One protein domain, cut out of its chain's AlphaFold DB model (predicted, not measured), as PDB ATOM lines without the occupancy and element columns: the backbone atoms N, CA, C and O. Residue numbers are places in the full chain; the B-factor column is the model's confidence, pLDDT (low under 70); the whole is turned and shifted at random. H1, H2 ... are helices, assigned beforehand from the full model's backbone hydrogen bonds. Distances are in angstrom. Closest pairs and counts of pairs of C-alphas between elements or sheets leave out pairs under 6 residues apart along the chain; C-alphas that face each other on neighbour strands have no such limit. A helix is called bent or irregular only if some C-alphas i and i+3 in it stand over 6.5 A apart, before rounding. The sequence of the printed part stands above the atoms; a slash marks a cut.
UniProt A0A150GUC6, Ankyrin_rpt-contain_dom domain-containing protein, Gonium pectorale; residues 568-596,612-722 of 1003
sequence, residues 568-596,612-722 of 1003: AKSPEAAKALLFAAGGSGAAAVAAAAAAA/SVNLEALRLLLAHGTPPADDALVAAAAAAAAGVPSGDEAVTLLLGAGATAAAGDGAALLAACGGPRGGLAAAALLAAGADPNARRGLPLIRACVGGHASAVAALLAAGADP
ATOM      1  N   ALA A 568     309.092 -28.637 476.619       69.06
ATOM      2  CA  ALA A 568     309.054 -27.214 476.934       69.06
ATOM      3  C   ALA A 568     309.089 -26.932 478.450       69.06
ATOM      4  O   ALA A 568     309.225 -25.785 478.859       69.06
ATOM      5  N   LYS A 569     308.967 -27.943 479.312       71.50
ATOM      6  CA  LYS A 569     309.029 -27.784 480.774       71.50
ATOM      7  C   LYS A 569     310.365 -28.233 481.362       71.50
ATOM      8  O   LYS A 569     310.531 -28.196 482.580       71.50
ATOM      9  N   SER A 570     311.314 -28.642 480.520       73.19
ATOM     10  CA  SER A 570     312.625 -29.092 480.976       73.19
ATOM     11  C   SER A 570     313.450 -27.931 481.567       73.19
ATOM     12  O   SER A 570     313.277 -26.770 481.174       73.19
ATOM     13  N   PRO A 571     314.400 -28.212 482.479       70.88
ATOM     14  CA  PRO A 571     315.281 -27.182 483.033       70.88
ATOM     15  C   PRO A 571     316.160 -26.524 481.957       70.88
ATOM     16  O   PRO A 571     316.557 -25.368 482.086       70.88
ATOM     17  N   GLU A 572     316.468 -27.226 480.869       73.69
ATOM     18  CA  GLU A 572     317.175 -26.665 479.718       73.69
ATOM     19  C   GLU A 572     316.305 -25.721 478.884       73.69
ATOM     20  O   GLU A 572     316.820 -24.709 478.410       73.69
ATOM     21  N   ALA A 573     315.000 -25.985 478.763       70.56
ATOM     22  CA  ALA A 573     314.060 -25.051 478.145       70.56
ATOM     23  C   ALA A 573     313.941 -23.754 478.967       70.56
ATOM     24  O   ALA A 573     313.954 -22.663 478.395       70.56
ATOM     25  N   ALA A 574     313.943 -23.850 480.303       69.25
ATOM     26  CA  ALA A 574     313.993 -22.686 481.191       69.25
ATOM     27  C   ALA A 574     315.295 -21.874 481.020       69.25
ATOM     28  O   ALA A 574     315.257 -20.649 480.904       69.25
ATOM     29  N   LYS A 575     316.456 -22.539 480.901       73.19
ATOM     30  CA  LYS A 575     317.742 -21.876 480.590       73.19
ATOM     31  C   LYS A 575     317.736 -21.197 479.219       73.19
ATOM     32  O   LYS A 575     318.272 -20.098 479.078       73.19
ATOM     33  N   ALA A 576     317.133 -21.832 478.215       72.62
ATOM     34  CA  ALA A 576     317.005 -21.276 476.870       72.62
ATOM     35  C   ALA A 576     316.146 -20.008 476.888       72.62
ATOM     36  O   ALA A 576     316.485 -19.001 476.266       72.62
ATOM     37  N   LEU A 577     315.067 -20.048 477.666       72.56
ATOM     38  CA  LEU A 577     314.161 -18.933 477.862       72.56
ATOM     39  C   LEU A 577     314.848 -17.770 478.603       72.56
ATOM     40  O   LEU A 577     314.740 -16.623 478.169       72.56
ATOM     41  N   LEU A 578     315.636 -18.060 479.645       68.19
ATOM     42  CA  LEU A 578     316.465 -17.071 480.345       68.19
ATOM     43  C   LEU A 578     317.476 -16.396 479.411       68.19
ATOM     44  O   LEU A 578     317.633 -15.174 479.438       68.19
ATOM     45  N   PHE A 579     318.141 -17.171 478.554       71.69
ATOM     46  CA  PHE A 579     319.085 -16.627 477.583       71.69
ATOM     47  C   PHE A 579     318.399 -15.729 476.547       71.69
ATOM     48  O   PHE A 579     318.901 -14.640 476.258       71.69
ATOM     49  N   ALA A 580     317.241 -16.153 476.030       70.81
ATOM     50  CA  ALA A 580     316.453 -15.372 475.081       70.81
ATOM     51  C   ALA A 580     316.005 -14.020 475.667       70.81
ATOM     52  O   ALA A 580     315.959 -13.029 474.935       70.81
ATOM     53  N   ALA A 581     315.725 -13.976 476.974       66.44
ATOM     54  CA  ALA A 581     315.316 -12.777 477.700       66.44
ATOM     55  C   ALA A 581     316.481 -11.847 478.103       66.44
ATOM     56  O   ALA A 581     316.319 -10.631 478.058       66.44
ATOM     57  N   GLY A 582     317.635 -12.393 478.508       60.56
ATOM     58  CA  GLY A 582     318.720 -11.622 479.137       60.56
ATOM     59  C   GLY A 582     319.896 -11.227 478.238       60.56
ATOM     60  O   GLY A 582     320.544 -10.222 478.514       60.56
ATOM     61  N   GLY A 583     320.178 -11.981 477.168       57.12
ATOM     62  CA  GLY A 583     321.345 -11.758 476.306       57.12
ATOM     63  C   GLY A 583     322.689 -11.939 477.038       57.12
ATOM     64  O   GLY A 583     323.129 -11.080 477.797       57.12
ATOM     65  N   SER A 584     323.385 -13.044 476.748       50.56
ATOM     66  CA  SER A 584     324.627 -13.520 477.394       50.56
ATOM     67  C   SER A 584     324.475 -13.907 478.881       50.56
ATOM     68  O   SER A 584     324.118 -13.106 479.743       50.56
ATOM     69  N   GLY A 585     324.782 -15.170 479.201       41.50
ATOM     70  CA  GLY A 585     324.628 -15.738 480.549       41.50
ATOM     71  C   GLY A 585     325.430 -15.023 481.648       41.50
ATOM     72  O   GLY A 585     325.040 -15.074 482.811       41.50
ATOM     73  N   ALA A 586     326.489 -14.289 481.290       33.62
ATOM     74  CA  ALA A 586     327.292 -13.513 482.234       33.62
ATOM     75  C   ALA A 586     326.532 -12.305 482.814       33.62
ATOM     76  O   ALA A 586     326.688 -12.003 483.993       33.62
ATOM     77  N   ALA A 587     325.663 -11.646 482.037       39.47
ATOM     78  CA  ALA A 587     324.898 -10.486 482.505       39.47
ATOM     79  C   ALA A 587     323.706 -10.878 483.394       39.47
ATOM     80  O   ALA A 587     323.378 -10.144 484.320       39.47
ATOM     81  N   ALA A 588     323.091 -12.045 483.164       37.62
ATOM     82  CA  ALA A 588     322.007 -12.565 484.002       37.62
ATOM     83  C   ALA A 588     322.514 -13.017 485.385       37.62
ATOM     84  O   ALA A 588     321.901 -12.706 486.405       37.62
ATOM     85  N   VAL A 589     323.681 -13.674 485.432       36.41
ATOM     86  CA  VAL A 589     324.348 -14.055 486.690       36.41
ATOM     87  C   VAL A 589     324.942 -12.829 487.391       36.41
ATOM     88  O   VAL A 589     324.814 -12.706 488.606       36.41
ATOM     89  N   ALA A 590     325.499 -11.864 486.651       36.06
ATOM     90  CA  ALA A 590     325.959 -10.597 487.219       36.06
ATOM     91  C   ALA A 590     324.807  -9.697 487.694       36.06
ATOM     92  O   ALA A 590     325.003  -8.956 488.644       36.06
ATOM     93  N   ALA A 591     323.608  -9.759 487.104       37.84
ATOM     94  CA  ALA A 591     322.423  -9.049 487.598       37.84
ATOM     95  C   ALA A 591     321.862  -9.695 488.877       37.84
ATOM     96  O   ALA A 591     321.461  -8.981 489.797       37.84
ATOM     97  N   ALA A 592     321.912 -11.028 488.975       33.22
ATOM     98  CA  ALA A 592     321.622 -11.755 490.211       33.22
ATOM     99  C   ALA A 592     322.680 -11.488 491.304       33.22
ATOM    100  O   ALA A 592     322.327 -11.343 492.470       33.22
ATOM    101  N   ALA A 593     323.958 -11.329 490.938       32.31
ATOM    102  CA  ALA A 593     325.032 -10.947 491.861       32.31
ATOM    103  C   ALA A 593     325.012  -9.443 492.218       32.31
ATOM    104  O   ALA A 593     325.295  -9.063 493.352       32.31
ATOM    105  N   ALA A 594     324.592  -8.572 491.295       36.94
ATOM    106  CA  ALA A 594     324.382  -7.141 491.528       36.94
ATOM    107  C   ALA A 594     323.163  -6.863 492.423       36.94
ATOM    108  O   ALA A 594     323.012  -5.751 492.927       36.94
ATOM    109  N   ALA A 595     322.338  -7.879 492.700       32.88
ATOM    110  CA  ALA A 595     321.341  -7.841 493.761       32.88
ATOM    111  C   ALA A 595     321.965  -7.802 495.177       32.88
ATOM    112  O   ALA A 595     321.219  -7.699 496.149       32.88
ATOM    113  N   ALA A 596     323.296  -7.845 495.325       29.88
ATOM    114  CA  ALA A 596     323.975  -7.817 496.625       29.88
ATOM    115  C   ALA A 596     324.939  -6.630 496.855       29.88
ATOM    116  O   ALA A 596     325.421  -6.480 497.973       29.88
ATOM    117  N   SER A 612     321.410  -8.385 472.919       61.91
ATOM    118  CA  SER A 612     320.295  -8.593 471.998       61.91
ATOM    119  C   SER A 612     319.340  -9.610 472.608       61.91
ATOM    120  O   SER A 612     319.643 -10.801 472.654       61.91
ATOM    121  N   VAL A 613     318.187  -9.137 473.068       71.44
ATOM    122  CA  VAL A 613     317.058 -10.001 473.419       71.44
ATOM    123  C   VAL A 613     316.534 -10.670 472.150       71.44
ATOM    124  O   VAL A 613     316.245  -9.987 471.163       71.44
ATOM    125  N   ASN A 614     316.369 -11.991 472.176       75.81
ATOM    126  CA  ASN A 614     315.760 -12.732 471.076       75.81
ATOM    127  C   ASN A 614     314.246 -12.867 471.307       75.81
ATOM    128  O   ASN A 614     313.764 -13.869 471.837       75.81
ATOM    129  N   LEU A 615     313.497 -11.839 470.899       77.88
ATOM    130  CA  LEU A 615     312.036 -11.775 471.046       77.88
ATOM    131  C   LEU A 615     311.305 -12.911 470.322       77.88
ATOM    132  O   LEU A 615     310.263 -13.371 470.786       77.88
ATOM    133  N   GLU A 616     311.834 -13.371 469.188       77.69
ATOM    134  CA  GLU A 616     311.220 -14.444 468.407       77.69
ATOM    135  C   GLU A 616     311.373 -15.798 469.118       77.69
ATOM    136  O   GLU A 616     310.384 -16.513 469.282       77.69
ATOM    137  N   ALA A 617     312.566 -16.108 469.642       74.94
ATOM    138  CA  ALA A 617     312.774 -17.285 470.489       74.94
ATOM    139  C   ALA A 617     311.913 -17.232 471.762       74.94
ATOM    140  O   ALA A 617     311.311 -18.238 472.136       74.94
ATOM    141  N   LEU A 618     311.812 -16.058 472.397       79.19
ATOM    142  CA  LEU A 618     311.013 -15.858 473.605       79.19
ATOM    143  C   LEU A 618     309.523 -16.145 473.359       79.19
ATOM    144  O   LEU A 618     308.909 -16.902 474.105       79.19
ATOM    145  N   ARG A 619     308.945 -15.594 472.281       81.38
ATOM    146  CA  ARG A 619     307.544 -15.846 471.896       81.38
ATOM    147  C   ARG A 619     307.279 -17.316 471.597       81.38
ATOM    148  O   ARG A 619     306.252 -17.836 472.023       81.38
ATOM    149  N   LEU A 620     308.189 -17.972 470.875       78.06
ATOM    150  CA  LEU A 620     308.068 -19.391 470.540       78.06
ATOM    151  C   LEU A 620     308.043 -20.259 471.799       78.06
ATOM    152  O   LEU A 620     307.151 -21.086 471.953       78.06
ATOM    153  N   LEU A 621     308.988 -20.043 472.712       77.62
ATOM    154  CA  LEU A 621     309.076 -20.808 473.952       77.62
ATOM    155  C   LEU A 621     307.808 -20.632 474.809       77.62
ATOM    156  O   LEU A 621     307.163 -21.625 475.155       77.62
ATOM    157  N   LEU A 622     307.373 -19.383 475.032       79.19
ATOM    158  CA  LEU A 622     306.153 -19.075 475.791       79.19
ATOM    159  C   LEU A 622     304.893 -19.681 475.154       79.19
ATOM    160  O   LEU A 622     304.050 -20.229 475.863       79.19
ATOM    161  N   ALA A 623     304.772 -19.642 473.822       80.62
ATOM    162  CA  ALA A 623     303.640 -20.232 473.103       80.62
ATOM    163  C   ALA A 623     303.551 -21.760 473.269       80.62
ATOM    164  O   ALA A 623     302.456 -22.319 473.239       80.62
ATOM    165  N   HIS A 624     304.688 -22.432 473.477       73.56
ATOM    166  CA  HIS A 624     304.759 -23.871 473.732       73.56
ATOM    167  C   HIS A 624     304.649 -24.243 475.223       73.56
ATOM    168  O   HIS A 624     304.790 -25.415 475.578       73.56
ATOM    169  N   GLY A 625     304.325 -23.281 476.096       69.88
ATOM    170  CA  GLY A 625     303.973 -23.540 477.493       69.88
ATOM    171  C   GLY A 625     305.164 -23.686 478.440       69.88
ATOM    172  O   GLY A 625     305.009 -24.283 479.509       69.88
ATOM    173  N   THR A 626     306.334 -23.147 478.079       70.62
ATOM    174  CA  THR A 626     307.428 -22.945 479.040       70.62
ATOM    175  C   THR A 626     306.943 -22.010 480.157       70.62
ATOM    176  O   THR A 626     306.483 -20.904 479.848       70.62
ATOM    177  N   PRO A 627     307.028 -22.399 481.439       68.00
ATOM    178  CA  PRO A 627     306.572 -21.548 482.528       68.00
ATOM    179  C   PRO A 627     307.436 -20.276 482.607       68.00
ATOM    180  O   PRO A 627     308.658 -20.380 482.690       68.00
ATOM    181  N   PRO A 628     306.835 -19.074 482.619       67.31
ATOM    182  CA  PRO A 628     307.573 -17.815 482.733       67.31
ATOM    183  C   PRO A 628     307.896 -17.442 484.194       67.31
ATOM    184  O   PRO A 628     308.268 -16.307 484.471       67.31
ATOM    185  N   ALA A 629     307.685 -18.364 485.139       60.91
ATOM    186  CA  ALA A 629     307.414 -18.070 486.547       60.91
ATOM    187  C   ALA A 629     308.647 -17.771 487.426       60.91
ATOM    188  O   ALA A 629     308.494 -17.657 488.638       60.91
ATOM    189  N   ASP A 630     309.840 -17.618 486.849       66.19
ATOM    190  CA  ASP A 630     311.051 -17.369 487.635       66.19
ATOM    191  C   ASP A 630     311.345 -15.865 487.738       66.19
ATOM    192  O   ASP A 630     311.536 -15.180 486.734       66.19
ATOM    193  N   ASP A 631     311.485 -15.331 488.953       66.44
ATOM    194  CA  ASP A 631     311.869 -13.925 489.172       66.44
ATOM    195  C   ASP A 631     313.200 -13.560 488.498       66.44
ATOM    196  O   ASP A 631     313.398 -12.434 488.033       66.44
ATOM    197  N   ALA A 632     314.114 -14.532 488.400       68.19
ATOM    198  CA  ALA A 632     315.397 -14.386 487.719       68.19
ATOM    199  C   ALA A 632     315.233 -14.056 486.227       68.19
ATOM    200  O   ALA A 632     316.039 -13.324 485.654       68.19
ATOM    201  N   LEU A 633     314.172 -14.566 485.603       69.38
ATOM    202  CA  LEU A 633     313.875 -14.354 484.198       69.38
ATOM    203  C   LEU A 633     313.350 -12.944 483.937       69.38
ATOM    204  O   LEU A 633     313.826 -12.256 483.031       69.38
ATOM    205  N   VAL A 634     312.398 -12.502 484.758       72.44
ATOM    206  CA  VAL A 634     311.867 -11.139 484.701       72.44
ATOM    207  C   VAL A 634     312.977 -10.133 485.019       72.44
ATOM    208  O   VAL A 634     313.085  -9.105 484.353       72.44
ATOM    209  N   ALA A 635     313.866 -10.456 485.963       71.44
ATOM    210  CA  ALA A 635     315.033  -9.637 486.276       71.44
ATOM    211  C   ALA A 635     316.061  -9.577 485.139       71.44
ATOM    212  O   ALA A 635     316.587  -8.501 484.858       71.44
ATOM    213  N   ALA A 636     316.318 -10.688 484.445       69.12
ATOM    214  CA  ALA A 636     317.202 -10.707 483.282       69.12
ATOM    215  C   ALA A 636     316.638  -9.868 482.121       69.12
ATOM    216  O   ALA A 636     317.370  -9.073 481.530       69.12
ATOM    217  N   ALA A 637     315.333  -9.974 481.845       70.44
ATOM    218  CA  ALA A 637     314.656  -9.137 480.853       70.44
ATOM    219  C   ALA A 637     314.696  -7.647 481.237       70.44
ATOM    220  O   ALA A 637     315.010  -6.794 480.408       70.44
ATOM    221  N   ALA A 638     314.452  -7.332 482.511       71.31
ATOM    222  CA  ALA A 638     314.533  -5.973 483.037       71.31
ATOM    223  C   ALA A 638     315.958  -5.390 482.957       71.31
ATOM    224  O   ALA A 638     316.133  -4.218 482.622       71.31
ATOM    225  N   ALA A 639     316.993  -6.205 483.185       69.31
ATOM    226  CA  ALA A 639     318.390  -5.805 483.008       69.31
ATOM    227  C   ALA A 639     318.750  -5.542 481.533       69.31
ATOM    228  O   ALA A 639     319.566  -4.662 481.232       69.31
ATOM    229  N   ALA A 640     318.144  -6.282 480.601       66.31
ATOM    230  CA  ALA A 640     318.277  -6.017 479.173       66.31
ATOM    231  C   ALA A 640     317.550  -4.718 478.768       66.31
ATOM    232  O   ALA A 640     318.108  -3.923 478.009       66.31
ATOM    233  N   ALA A 641     316.369  -4.450 479.337       66.88
ATOM    234  CA  ALA A 641     315.579  -3.234 479.100       66.88
ATOM    235  C   ALA A 641     316.326  -1.941 479.474       66.88
ATOM    236  O   ALA A 641     316.172  -0.905 478.827       66.88
ATOM    237  N   ALA A 642     317.228  -2.012 480.457       65.19
ATOM    238  CA  ALA A 642     318.110  -0.902 480.809       65.19
ATOM    239  C   ALA A 642     319.014  -0.438 479.640       65.19
ATOM    240  O   ALA A 642     319.436   0.720 479.622       65.19
ATOM    241  N   GLY A 643     319.310  -1.312 478.664       65.06
ATOM    242  CA  GLY A 643     320.186  -1.025 477.518       65.06
ATOM    243  C   GLY A 643     319.498  -1.005 476.145       65.06
ATOM    244  O   GLY A 643     319.848  -0.171 475.301       65.06
ATOM    245  N   VAL A 644     318.519  -1.887 475.904       68.06
ATOM    246  CA  VAL A 644     317.891  -2.098 474.584       68.06
ATOM    247  C   VAL A 644     316.355  -2.032 474.628       68.06
ATOM    248  O   VAL A 644     315.755  -2.536 475.573       68.06
ATOM    249  N   PRO A 645     315.692  -1.489 473.583       69.06
ATOM    250  CA  PRO A 645     314.226  -1.379 473.535       69.06
ATOM    251  C   PRO A 645     313.523  -2.742 473.466       69.06
ATOM    252  O   PRO A 645     312.403  -2.894 473.940       69.06
ATOM    253  N   SER A 646     314.191  -3.761 472.916       72.12
ATOM    254  CA  SER A 646     313.665  -5.129 472.896       72.12
ATOM    255  C   SER A 646     313.551  -5.745 474.294       72.12
ATOM    256  O   SER A 646     312.807  -6.705 474.468       72.12
ATOM    257  N   GLY A 647     314.237  -5.194 475.300       71.56
ATOM    258  CA  GLY A 647     314.073  -5.608 476.692       71.56
ATOM    259  C   GLY A 647     312.747  -5.153 477.300       71.56
ATOM    260  O   GLY A 647     312.128  -5.932 478.019       71.56
ATOM    261  N   ASP A 648     312.260  -3.950 476.965       76.19
ATOM    262  CA  ASP A 648     310.939  -3.482 477.418       76.19
ATOM    263  C   ASP A 648     309.835  -4.413 476.891       76.19
ATOM    264  O   ASP A 648     308.971  -4.873 477.640       76.19
ATOM    265  N   GLU A 649     309.908  -4.761 475.601       81.12
ATOM    266  CA  GLU A 649     308.964  -5.684 474.971       81.12
ATOM    267  C   GLU A 649     309.050  -7.091 475.589       81.12
ATOM    268  O   GLU A 649     308.019  -7.705 475.863       81.12
ATOM    269  N   ALA A 650     310.251  -7.580 475.912       78.38
ATOM    270  CA  ALA A 650     310.422  -8.859 476.605       78.38
ATOM    271  C   ALA A 650     309.764  -8.883 477.987       78.38
ATOM    272  O   ALA A 650     309.080  -9.854 478.310       78.38
ATOM    273  N   VAL A 651     309.914  -7.816 478.780       79.94
ATOM    274  CA  VAL A 651     309.245  -7.694 480.084       79.94
ATOM    275  C   VAL A 651     307.727  -7.748 479.905       79.94
ATOM    276  O   VAL A 651     307.063  -8.523 480.587       79.94
ATOM    277  N   THR A 652     307.165  -7.011 478.940       82.75
ATOM    278  CA  THR A 652     305.710  -7.046 478.693       82.75
ATOM    279  C   THR A 652     305.203  -8.422 478.253       82.75
ATOM    280  O   THR A 652     304.136  -8.845 478.692       82.75
ATOM    281  N   LEU A 653     305.972  -9.150 477.434       81.81
ATOM    282  CA  LEU A 653     305.622 -10.501 476.989       81.81
ATOM    283  C   LEU A 653     305.648 -11.510 478.140       81.81
ATOM    284  O   LEU A 653     304.750 -12.343 478.238       81.81
ATOM    285  N   LEU A 654     306.644 -11.420 479.024       80.69
ATOM    286  CA  LEU A 654     306.747 -12.283 480.201       80.69
ATOM    287  C   LEU A 654     305.594 -12.048 481.181       80.69
ATOM    288  O   LEU A 654     304.962 -13.005 481.626       80.69
ATOM    289  N   LEU A 655     305.266 -10.784 481.461       78.62
ATOM    290  CA  LEU A 655     304.131 -10.425 482.315       78.62
ATOM    291  C   LEU A 655     302.797 -10.863 481.692       78.62
ATOM    292  O   LEU A 655     301.952 -11.432 482.378       78.62
ATOM    293  N   GLY A 656     302.630 -10.681 480.376       79.50
ATOM    294  CA  GLY A 656     301.454 -11.150 479.636       79.50
ATOM    295  C   GLY A 656     301.300 -12.676 479.618       79.50
ATOM    296  O   GLY A 656     300.178 -13.174 479.539       79.50
ATOM    297  N   ALA A 657     302.402 -13.421 479.740       77.44
ATOM    298  CA  ALA A 657     302.400 -14.877 479.875       77.44
ATOM    299  C   ALA A 657     302.128 -15.366 481.314       77.44
ATOM    300  O   ALA A 657     302.043 -16.573 481.538       77.44
ATOM    301  N   GLY A 658     301.967 -14.454 482.280       74.19
ATOM    302  CA  GLY A 658     301.663 -14.775 483.675       74.19
ATOM    303  C   GLY A 658     302.875 -14.818 484.610       74.19
ATOM    304  O   GLY A 658     302.762 -15.381 485.697       74.19
ATOM    305  N   ALA A 659     304.023 -14.243 484.224       76.69
ATOM    306  CA  ALA A 659     305.129 -14.038 485.161       76.69
ATOM    307  C   ALA A 659     304.704 -13.085 486.288       76.69
ATOM    308  O   ALA A 659     304.166 -12.005 486.035       76.69
ATOM    309  N   THR A 660     304.967 -13.460 487.537       70.19
ATOM    310  CA  THR A 660     304.661 -12.617 488.695       70.19
ATOM    311  C   THR A 660     305.798 -11.639 488.950       70.19
ATOM    312  O   THR A 660     306.905 -12.055 489.263       70.19
ATOM    313  N   ALA A 661     305.526 -10.334 488.887       65.56
ATOM    314  CA  ALA A 661     306.505  -9.306 489.258       65.56
ATOM    315  C   ALA A 661     306.699  -9.171 490.787       65.56
ATOM    316  O   ALA A 661     307.625  -8.499 491.238       65.56
ATOM    317  N   ALA A 662     305.811  -9.789 491.571       61.09
ATOM    318  CA  ALA A 662     305.714  -9.650 493.023       61.09
ATOM    319  C   ALA A 662     306.427 -10.757 493.826       61.09
ATOM    320  O   ALA A 662     306.396 -10.709 495.054       61.09
ATOM    321  N   ALA A 663     307.012 -11.772 493.176       53.53
ATOM    322  CA  ALA A 663     307.510 -12.960 493.880       53.53
ATOM    323  C   ALA A 663     308.917 -12.792 494.494       53.53
ATOM    324  O   ALA A 663     309.254 -13.521 495.429       53.53
ATOM    325  N   GLY A 664     309.692 -11.788 494.067       60.81
ATOM    326  CA  GLY A 664     311.070 -11.576 494.524       60.81
ATOM    327  C   GLY A 664     311.300 -10.301 495.344       60.81
ATOM    328  O   GLY A 664     310.459  -9.407 495.401       60.81
ATOM    329  N   ASP A 665     312.513 -10.162 495.897       66.50
ATOM    330  CA  ASP A 665     313.012  -9.001 496.669       66.50
ATOM    331  C   ASP A 665     313.115  -7.680 495.852       66.50
ATOM    332  O   ASP A 665     313.996  -6.852 496.099       66.50
ATOM    333  N   GLY A 666     312.316  -7.487 494.799       73.06
ATOM    334  CA  GLY A 666     312.373  -6.331 493.899       73.06
ATOM    335  C   GLY A 666     313.598  -6.283 492.981       73.06
ATOM    336  O   GLY A 666     313.937  -5.217 492.468       73.06
ATOM    337  N   ALA A 667     314.277  -7.413 492.754       74.81
ATOM    338  CA  ALA A 667     315.466  -7.485 491.897       74.81
ATOM    339  C   ALA A 667     315.176  -7.071 490.442       74.81
ATOM    340  O   ALA A 667     315.966  -6.345 489.840       74.81
ATOM    341  N   ALA A 668     314.019  -7.464 489.897       75.81
ATOM    342  CA  ALA A 668     313.613  -7.072 488.549       75.81
ATOM    343  C   ALA A 668     313.359  -5.566 488.428       75.81
ATOM    344  O   ALA A 668     313.830  -4.926 487.488       75.81
ATOM    345  N   LEU A 669     312.684  -4.980 489.420       80.69
ATOM    346  CA  LEU A 669     312.444  -3.541 489.466       80.69
ATOM    347  C   LEU A 669     313.762  -2.764 489.613       80.69
ATOM    348  O   LEU A 669     313.971  -1.765 488.927       80.69
ATOM    349  N   LEU A 670     314.686  -3.258 490.443       78.69
ATOM    350  CA  LEU A 670     316.022  -2.680 490.601       78.69
ATOM    351  C   LEU A 670     316.831  -2.730 489.295       78.69
ATOM    352  O   LEU A 670     317.493  -1.750 488.952       78.69
ATOM    353  N   ALA A 671     316.763  -3.843 488.562       75.06
ATOM    354  CA  ALA A 671     317.439  -4.013 487.279       75.06
ATOM    355  C   ALA A 671     316.882  -3.067 486.200       75.06
ATOM    356  O   ALA A 671     317.665  -2.431 485.494       75.06
ATOM    357  N   ALA A 672     315.555  -2.903 486.129       79.38
ATOM    358  CA  ALA A 672     314.913  -1.939 485.230       79.38
ATOM    359  C   ALA A 672     315.363  -0.497 485.529       79.38
ATOM    360  O   ALA A 672     315.653   0.274 484.618       79.38
ATOM    361  N   CYS A 673     315.506  -0.145 486.808       80.94
ATOM    362  CA  CYS A 673     315.939   1.187 487.241       80.94
ATOM    363  C   CYS A 673     317.444   1.457 487.043       80.94
ATOM    364  O   CYS A 673     317.920   2.531 487.405       80.94
ATOM    365  N   GLY A 674     318.210   0.502 486.503       71.00
ATOM    366  CA  GLY A 674     319.659   0.612 486.321       71.00
ATOM    367  C   GLY A 674     320.118   1.342 485.054       71.00
ATOM    368  O   GLY A 674     321.322   1.550 484.904       71.00
ATOM    369  N   GLY A 675     319.211   1.702 484.140       73.31
ATOM    370  CA  GLY A 675     319.564   2.385 482.893       73.31
ATOM    371  C   GLY A 675     318.522   3.401 482.415       73.31
ATOM    372  O   GLY A 675     317.364   3.360 482.833       73.31
ATOM    373  N   PRO A 676     318.903   4.300 481.486       69.69
ATOM    374  CA  PRO A 676     318.105   5.469 481.107       69.69
ATOM    375  C   PRO A 676     316.805   5.134 480.367       69.69
ATOM    376  O   PRO A 676     315.923   5.983 480.254       69.69
ATOM    377  N   ARG A 677     316.685   3.912 479.835       69.50
ATOM    378  CA  ARG A 677     315.527   3.459 479.051       69.50
ATOM    379  C   ARG A 677     314.550   2.587 479.832       69.50
ATOM    380  O   ARG A 677     313.420   2.436 479.393       69.50
ATOM    381  N   GLY A 678     314.920   2.109 481.019       68.06
ATOM    382  CA  GLY A 678     314.109   1.148 481.770       68.06
ATOM    383  C   GLY A 678     312.855   1.718 482.444       68.06
ATOM    384  O   GLY A 678     312.239   1.028 483.248       68.06
ATOM    385  N   GLY A 679     312.446   2.955 482.138       76.88
ATOM    386  CA  GLY A 679     311.217   3.548 482.674       76.88
ATOM    387  C   GLY A 679     309.944   2.815 482.230       76.88
ATOM    388  O   GLY A 679     309.020   2.672 483.026       76.88
ATOM    389  N   LEU A 680     309.908   2.299 480.993       81.31
ATOM    390  CA  LEU A 680     308.779   1.508 480.487       81.31
ATOM    391  C   LEU A 680     308.722   0.127 481.148       81.31
ATOM    392  O   LEU A 680     307.670  -0.251 481.662       81.31
ATOM    393  N   ALA A 681     309.848  -0.590 481.210       80.81
ATOM    394  CA  ALA A 681     309.951  -1.834 481.969       80.81
ATOM    395  C   ALA A 681     309.574  -1.655 483.451       80.81
ATOM    396  O   ALA A 681     308.806  -2.453 483.982       80.81
ATOM    397  N   ALA A 682     310.048  -0.593 484.113       83.94
ATOM    398  CA  ALA A 682     309.684  -0.292 485.497       83.94
ATOM    399  C   ALA A 682     308.172  -0.056 485.647       83.94
ATOM    400  O   ALA A 682     307.550  -0.651 486.522       83.94
ATOM    401  N   ALA A 683     307.557   0.735 484.761       84.38
ATOM    402  CA  ALA A 683     306.113   0.964 484.772       84.38
ATOM    403  C   ALA A 683     305.309  -0.333 484.564       84.38
ATOM    404  O   ALA A 683     304.316  -0.554 485.256       84.38
ATOM    405  N   ALA A 684     305.749  -1.209 483.656       83.75
ATOM    406  CA  ALA A 684     305.109  -2.502 483.420       83.75
ATOM    407  C   ALA A 684     305.194  -3.424 484.651       83.75
ATOM    408  O   ALA A 684     304.201  -4.049 485.018       83.75
ATOM    409  N   LEU A 685     306.348  -3.469 485.326       84.19
ATOM    410  CA  LEU A 685     306.538  -4.250 486.554       84.19
ATOM    411  C   LEU A 685     305.677  -3.730 487.711       84.19
ATOM    412  O   LEU A 685     305.072  -4.524 488.430       84.19
ATOM    413  N   LEU A 686     305.580  -2.410 487.868       85.75
ATOM    414  CA  LEU A 686     304.736  -1.777 488.886       85.75
ATOM    415  C   LEU A 686     303.247  -2.032 488.617       85.75
ATOM    416  O   LEU A 686     302.508  -2.379 489.534       85.75
ATOM    417  N   ALA A 687     302.814  -1.956 487.354       84.81
ATOM    418  CA  ALA A 687     301.449  -2.311 486.957       84.81
ATOM    419  C   ALA A 687     301.125  -3.796 487.213       84.81
ATOM    420  O   ALA A 687     299.976  -4.137 487.487       84.81
ATOM    421  N   ALA A 688     302.137  -4.667 487.169       82.00
ATOM    422  CA  ALA A 688     302.034  -6.078 487.529       82.00
ATOM    423  C   ALA A 688     302.156  -6.355 489.045       82.00
ATOM    424  O   ALA A 688     302.178  -7.517 489.450       82.00
ATOM    425  N   GLY A 689     302.218  -5.314 489.885       81.62
ATOM    426  CA  GLY A 689     302.203  -5.432 491.345       81.62
ATOM    427  C   GLY A 689     303.574  -5.579 492.009       81.62
ATOM    428  O   GLY A 689     303.631  -6.030 493.150       81.62
ATOM    429  N   ALA A 690     304.676  -5.227 491.335       85.56
ATOM    430  CA  ALA A 690     305.982  -5.132 491.991       85.56
ATOM    431  C   ALA A 690     305.956  -4.081 493.114       85.56
ATOM    432  O   ALA A 690     305.438  -2.982 492.916       85.56
ATOM    433  N   ASP A 691     306.556  -4.394 494.266       84.25
ATOM    434  CA  ASP A 691     306.658  -3.449 495.381       84.25
ATOM    435  C   ASP A 691     307.607  -2.281 495.020       84.25
ATOM    436  O   ASP A 691     308.817  -2.505 494.869       84.25
ATOM    437  N   PRO A 692     307.109  -1.032 494.911       86.00
ATOM    438  CA  PRO A 692     307.944   0.138 494.631       86.00
ATOM    439  C   PRO A 692     308.973   0.420 495.739       86.00
ATOM    440  O   PRO A 692     309.997   1.058 495.483       86.00
ATOM    441  N   ASN A 693     308.733  -0.078 496.957       85.88
ATOM    442  CA  ASN A 693     309.557   0.141 498.145       85.88
ATOM    443  C   ASN A 693     310.459  -1.046 498.495       85.88
ATOM    444  O   ASN A 693     311.095  -1.057 499.561       85.88
ATOM    445  N   ALA A 694     310.597  -2.005 497.576       83.69
ATOM    446  CA  ALA A 694     311.453  -3.164 497.763       83.69
ATOM    447  C   ALA A 694     312.877  -2.762 498.196       83.69
ATOM    448  O   ALA A 694     313.432  -1.735 497.787       83.69
ATOM    449  N   ARG A 695     313.490  -3.577 499.066       80.69
ATOM    450  CA  ARG A 695     314.842  -3.341 499.622       80.69
ATOM    451  C   ARG A 695     314.999  -1.983 500.319       80.69
ATOM    452  O   ARG A 695     316.092  -1.397 500.319       80.69
ATOM    453  N   ARG A 696     313.926  -1.517 500.969       78.56
ATOM    454  CA  ARG A 696     313.848  -0.215 501.650       78.56
ATOM    455  C   ARG A 696     314.019   0.946 500.656       78.56
ATOM    456  O   ARG A 696     314.874   1.798 500.870       78.56
ATOM    457  N   GLY A 697     313.281   0.914 499.544       80.31
ATOM    458  CA  GLY A 697     313.256   1.967 498.513       80.31
ATOM    459  C   GLY A 697     314.521   2.083 497.653       80.31
ATOM    460  O   GLY A 697     314.786   3.126 497.058       80.31
ATOM    461  N   LEU A 698     315.317   1.013 497.561       81.56
ATOM    462  CA  LEU A 698     316.528   0.993 496.733       81.56
ATOM    463  C   LEU A 698     316.272   1.235 495.227       81.56
ATOM    464  O   LEU A 698     317.113   1.893 494.613       81.56
ATOM    465  N   PRO A 699     315.157   0.772 494.616       84.56
ATOM    466  CA  PRO A 699     314.855   1.067 493.212       84.56
ATOM    467  C   PRO A 699     314.786   2.570 492.919       84.56
ATOM    468  O   PRO A 699     315.398   3.034 491.956       84.56
ATOM    469  N   LEU A 700     314.126   3.339 493.793       84.69
ATOM    470  CA  LEU A 700     314.034   4.795 493.672       84.69
ATOM    471  C   LEU A 700     315.405   5.456 493.813       84.69
ATOM    472  O   LEU A 700     315.777   6.280 492.984       84.69
ATOM    473  N   ILE A 701     316.198   5.035 494.802       80.31
ATOM    474  CA  ILE A 701     317.561   5.547 495.000       80.31
ATOM    475  C   ILE A 701     318.421   5.297 493.754       80.31
ATOM    476  O   ILE A 701     319.108   6.202 493.288       80.31
ATOM    477  N   ARG A 702     318.357   4.093 493.171       81.44
ATOM    478  CA  ARG A 702     319.115   3.732 491.964       81.44
ATOM    479  C   ARG A 702     318.711   4.579 490.757       81.44
ATOM    480  O   ARG A 702     319.593   5.061 490.047       81.44
ATOM    481  N   ALA A 703     317.409   4.787 490.561       83.19
ATOM    482  CA  ALA A 703     316.887   5.632 489.494       83.19
ATOM    483  C   ALA A 703     317.318   7.102 489.665       83.19
ATOM    484  O   ALA A 703     317.701   7.742 488.684       83.19
ATOM    485  N   CYS A 704     317.333   7.615 490.903       84.56
ATOM    486  CA  CYS A 704     317.794   8.970 491.210       84.56
ATOM    487  C   CYS A 704     319.304   9.147 490.992       84.56
ATOM    488  O   CYS A 704     319.713  10.139 490.401       84.56
ATOM    489  N   VAL A 705     320.134   8.175 491.397       76.88
ATOM    490  CA  VAL A 705     321.593   8.198 491.152       76.88
ATOM    491  C   VAL A 705     321.911   8.191 489.652       76.88
ATOM    492  O   VAL A 705     322.866   8.833 489.224       76.88
ATOM    493  N   GLY A 706     321.114   7.483 488.847       69.00
ATOM    494  CA  GLY A 706     321.257   7.456 487.390       69.00
ATOM    495  C   GLY A 706     320.667   8.668 486.654       69.00
ATOM    496  O   GLY A 706     320.872   8.790 485.447       69.00
ATOM    497  N   GLY A 707     319.917   9.547 487.331       76.88
ATOM    498  CA  GLY A 707     319.189  10.650 486.684       76.88
ATOM    499  C   GLY A 707     318.059  10.174 485.758       76.88
ATOM    500  O   GLY A 707     317.766  10.787 484.733       76.88
ATOM    501  N   HIS A 708     317.446   9.024 486.048       84.38
ATOM    502  CA  HIS A 708     316.463   8.383 485.170       84.38
ATOM    503  C   HIS A 708     315.038   8.884 485.461       84.38
ATOM    504  O   HIS A 708     314.212   8.163 486.019       84.38
ATOM    505  N   ALA A 709     314.740  10.126 485.063       82.88
ATOM    506  CA  ALA A 709     313.489  10.830 485.389       82.88
ATOM    507  C   ALA A 709     312.197  10.051 485.050       82.88
ATOM    508  O   ALA A 709     311.222  10.110 485.801       82.88
ATOM    509  N   SER A 710     312.181   9.284 483.954       84.94
ATOM    510  CA  SER A 710     311.030   8.452 483.563       84.94
ATOM    511  C   SER A 710     310.783   7.287 484.527       84.94
ATOM    512  O   SER A 710     309.638   7.031 484.895       84.94
ATOM    513  N   ALA A 711     311.844   6.613 484.980       85.12
ATOM    514  CA  ALA A 711     311.755   5.551 485.980       85.12
ATOM    515  C   ALA A 711     311.352   6.113 487.351       85.12
ATOM    516  O   ALA A 711     310.504   5.537 488.028       85.12
ATOM    517  N   VAL A 712     311.887   7.282 487.723       88.38
ATOM    518  CA  VAL A 712     311.488   7.992 488.949       88.38
ATOM    519  C   VAL A 712     310.009   8.381 488.901       88.38
ATOM    520  O   VAL A 712     309.295   8.179 489.879       88.38
ATOM    521  N   ALA A 713     309.510   8.860 487.757       88.75
ATOM    522  CA  ALA A 713     308.094   9.196 487.587       88.75
ATOM    523  C   ALA A 713     307.192   7.980 487.788       88.75
ATOM    524  O   ALA A 713     306.197   8.070 488.504       88.75
ATOM    525  N   ALA A 714     307.560   6.844 487.189       88.06
ATOM    526  CA  ALA A 714     306.814   5.601 487.330       88.06
ATOM    527  C   ALA A 714     306.787   5.112 488.789       88.06
ATOM    528  O   ALA A 714     305.725   4.754 489.291       88.06
ATOM    529  N   LEU A 715     307.928   5.149 489.485       88.50
ATOM    530  CA  LEU A 715     308.041   4.723 490.884       88.50
ATOM    531  C   LEU A 715     307.226   5.604 491.837       88.50
ATOM    532  O   LEU A 715     306.479   5.080 492.659       88.50
ATOM    533  N   LEU A 716     307.327   6.930 491.711       89.94
ATOM    534  CA  LEU A 716     306.565   7.862 492.550       89.94
ATOM    535  C   LEU A 716     305.057   7.736 492.292       89.94
ATOM    536  O   LEU A 716     304.275   7.702 493.238       89.94
ATOM    537  N   ALA A 717     304.645   7.578 491.029       88.56
ATOM    538  CA  ALA A 717     303.243   7.337 490.680       88.56
ATOM    539  C   ALA A 717     302.702   6.016 491.258       88.56
ATOM    540  O   ALA A 717     301.511   5.918 491.544       88.56
ATOM    541  N   ALA A 718     303.568   5.018 491.455       87.75
ATOM    542  CA  ALA A 718     303.223   3.748 492.086       87.75
ATOM    543  C   ALA A 718     303.275   3.778 493.628       87.75
ATOM    544  O   ALA A 718     302.966   2.767 494.254       87.75
ATOM    545  N   GLY A 719     303.633   4.908 494.250       87.31
ATOM    546  CA  GLY A 719     303.696   5.049 495.709       87.31
ATOM    547  C   GLY A 719     305.050   4.692 496.332       87.31
ATOM    548  O   GLY A 719     305.101   4.262 497.487       87.31
ATOM    549  N   ALA A 720     306.151   4.841 495.589       90.00
ATOM    550  CA  ALA A 720     307.487   4.793 496.179       90.00
ATOM    551  C   ALA A 720     307.654   5.895 497.239       90.00
ATOM    552  O   ALA A 720     307.274   7.040 497.005       90.00
ATOM    553  N   ASP A 721     308.246   5.544 498.378       86.44
ATOM    554  CA  ASP A 721     308.568   6.454 499.472       86.44
ATOM    555  C   ASP A 721     309.689   7.417 499.032       86.44
ATOM    556  O   ASP A 721     310.834   6.977 498.853       86.44
ATOM    557  N   PRO A 722     309.394   8.719 498.845       86.81
ATOM    558  CA  PRO A 722     310.391   9.696 498.419       86.81
ATOM    559  C   PRO A 722     311.499   9.910 499.465       86.81
ATOM    560  O   PRO A 722     312.601  10.331 499.103       86.81
TER     561      PRO A 722
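AT A GLANCE: This is residues 568 to 596 and 612 to 722 of the 1003 residues of the protein "Ankyrin_rpt-contain_dom domain-containing protein" of Gonium pectorale (UniProt A0A150GUC6). Helices are stacked side by side in two rows along the longest axis, as a short solenoid: H1, H4, H6 and H8 make one row and H3, H5, H7 and H9 the other, running roughly the opposite way. H2 crosses H4 on the side away from H5. You are reading 140 residues with nine named helices, H1 to H9 in order, and no named strand, an all helix class. The whole is compact, with a radius of gyration of the C-alphas of 13.7 A, and elongated, spanning 43 by 25 by 25 A.

HOW THE PARTS SIT: Start with H1, residues 571 to 582, and H2, residues 585 to 596; they are close but not clearly touching, their closest C-alphas, of Gly 582 and Ala 588, 5.9 A apart. Past the cut, H3, residues 615 to 623, touches H1, closest at the C-alphas of Ala 580 and Leu 618, 5.7 A. Then find the hub H4, residues 631 to 641, touching five helices. H1 touches it with residues 577 to 582 alone, closest at C-alphas 582 and 636, 4.5 A, the same way at a shallow tilt of 26 degrees. H2 touches it with residues 587 to 592 alone, closest at C-alphas 588 and 636, 5.2 A, about perpendicular at 74 degrees. H5, residues 645 to 656, forms a helical hairpin with H4, and touches H3 the same way at 7 degrees, closest at C-alphas 615 and 650, 6.5 A. H6, residues 667 to 672, touches H4 the same way at 13 degrees, closest at C-alphas 635 and 668, 3.7 A. H7, residues 679 to 687, forms a hairpin with H6 and touches H5, closest at C-alphas 648 and 681, 4.9 A. H8, residues 694 to 705, touches H6 with residues 698 to 702 alone, closest at C-alphas 670 and 699, 4.7 A. H9, residues 709 to 717, forms a hairpin with H8 and touches H7, closest at C-alphas 679 and 711, 3.9 A. Every O i to N i+4 pair is within hydrogen-bond range in H1, H3, H4, H6, H7 and H9; H2 and H5 have 7 of 8, H8 6 of 8.

IN THESE COORDINATES: Find C-alpha 571 at (315.281, -27.182, 483.033), where H1 begins; it runs 16.4 A. H2 is 17.9 A long, H5 17.2 A. H8, 16.6 A, is irregular: C-alphas 696 and 699 are 8.6 A apart. H9 ends at C-alpha 717, (303.243, 7.337, 490.680).

THE WHOLE: The C-alphas of Ala 568 and Pro 722, the two farthest apart, are 42.7 A apart. Residues 597 to 611 are not printed, a gap of 24.9 A between C-alphas 596 and 612. Of the links printed whole, none is long. Mean pLDDT of the printed part is 72.4; 45 residues are under 70, among them 581 to 596, and H2 has a mean of 36.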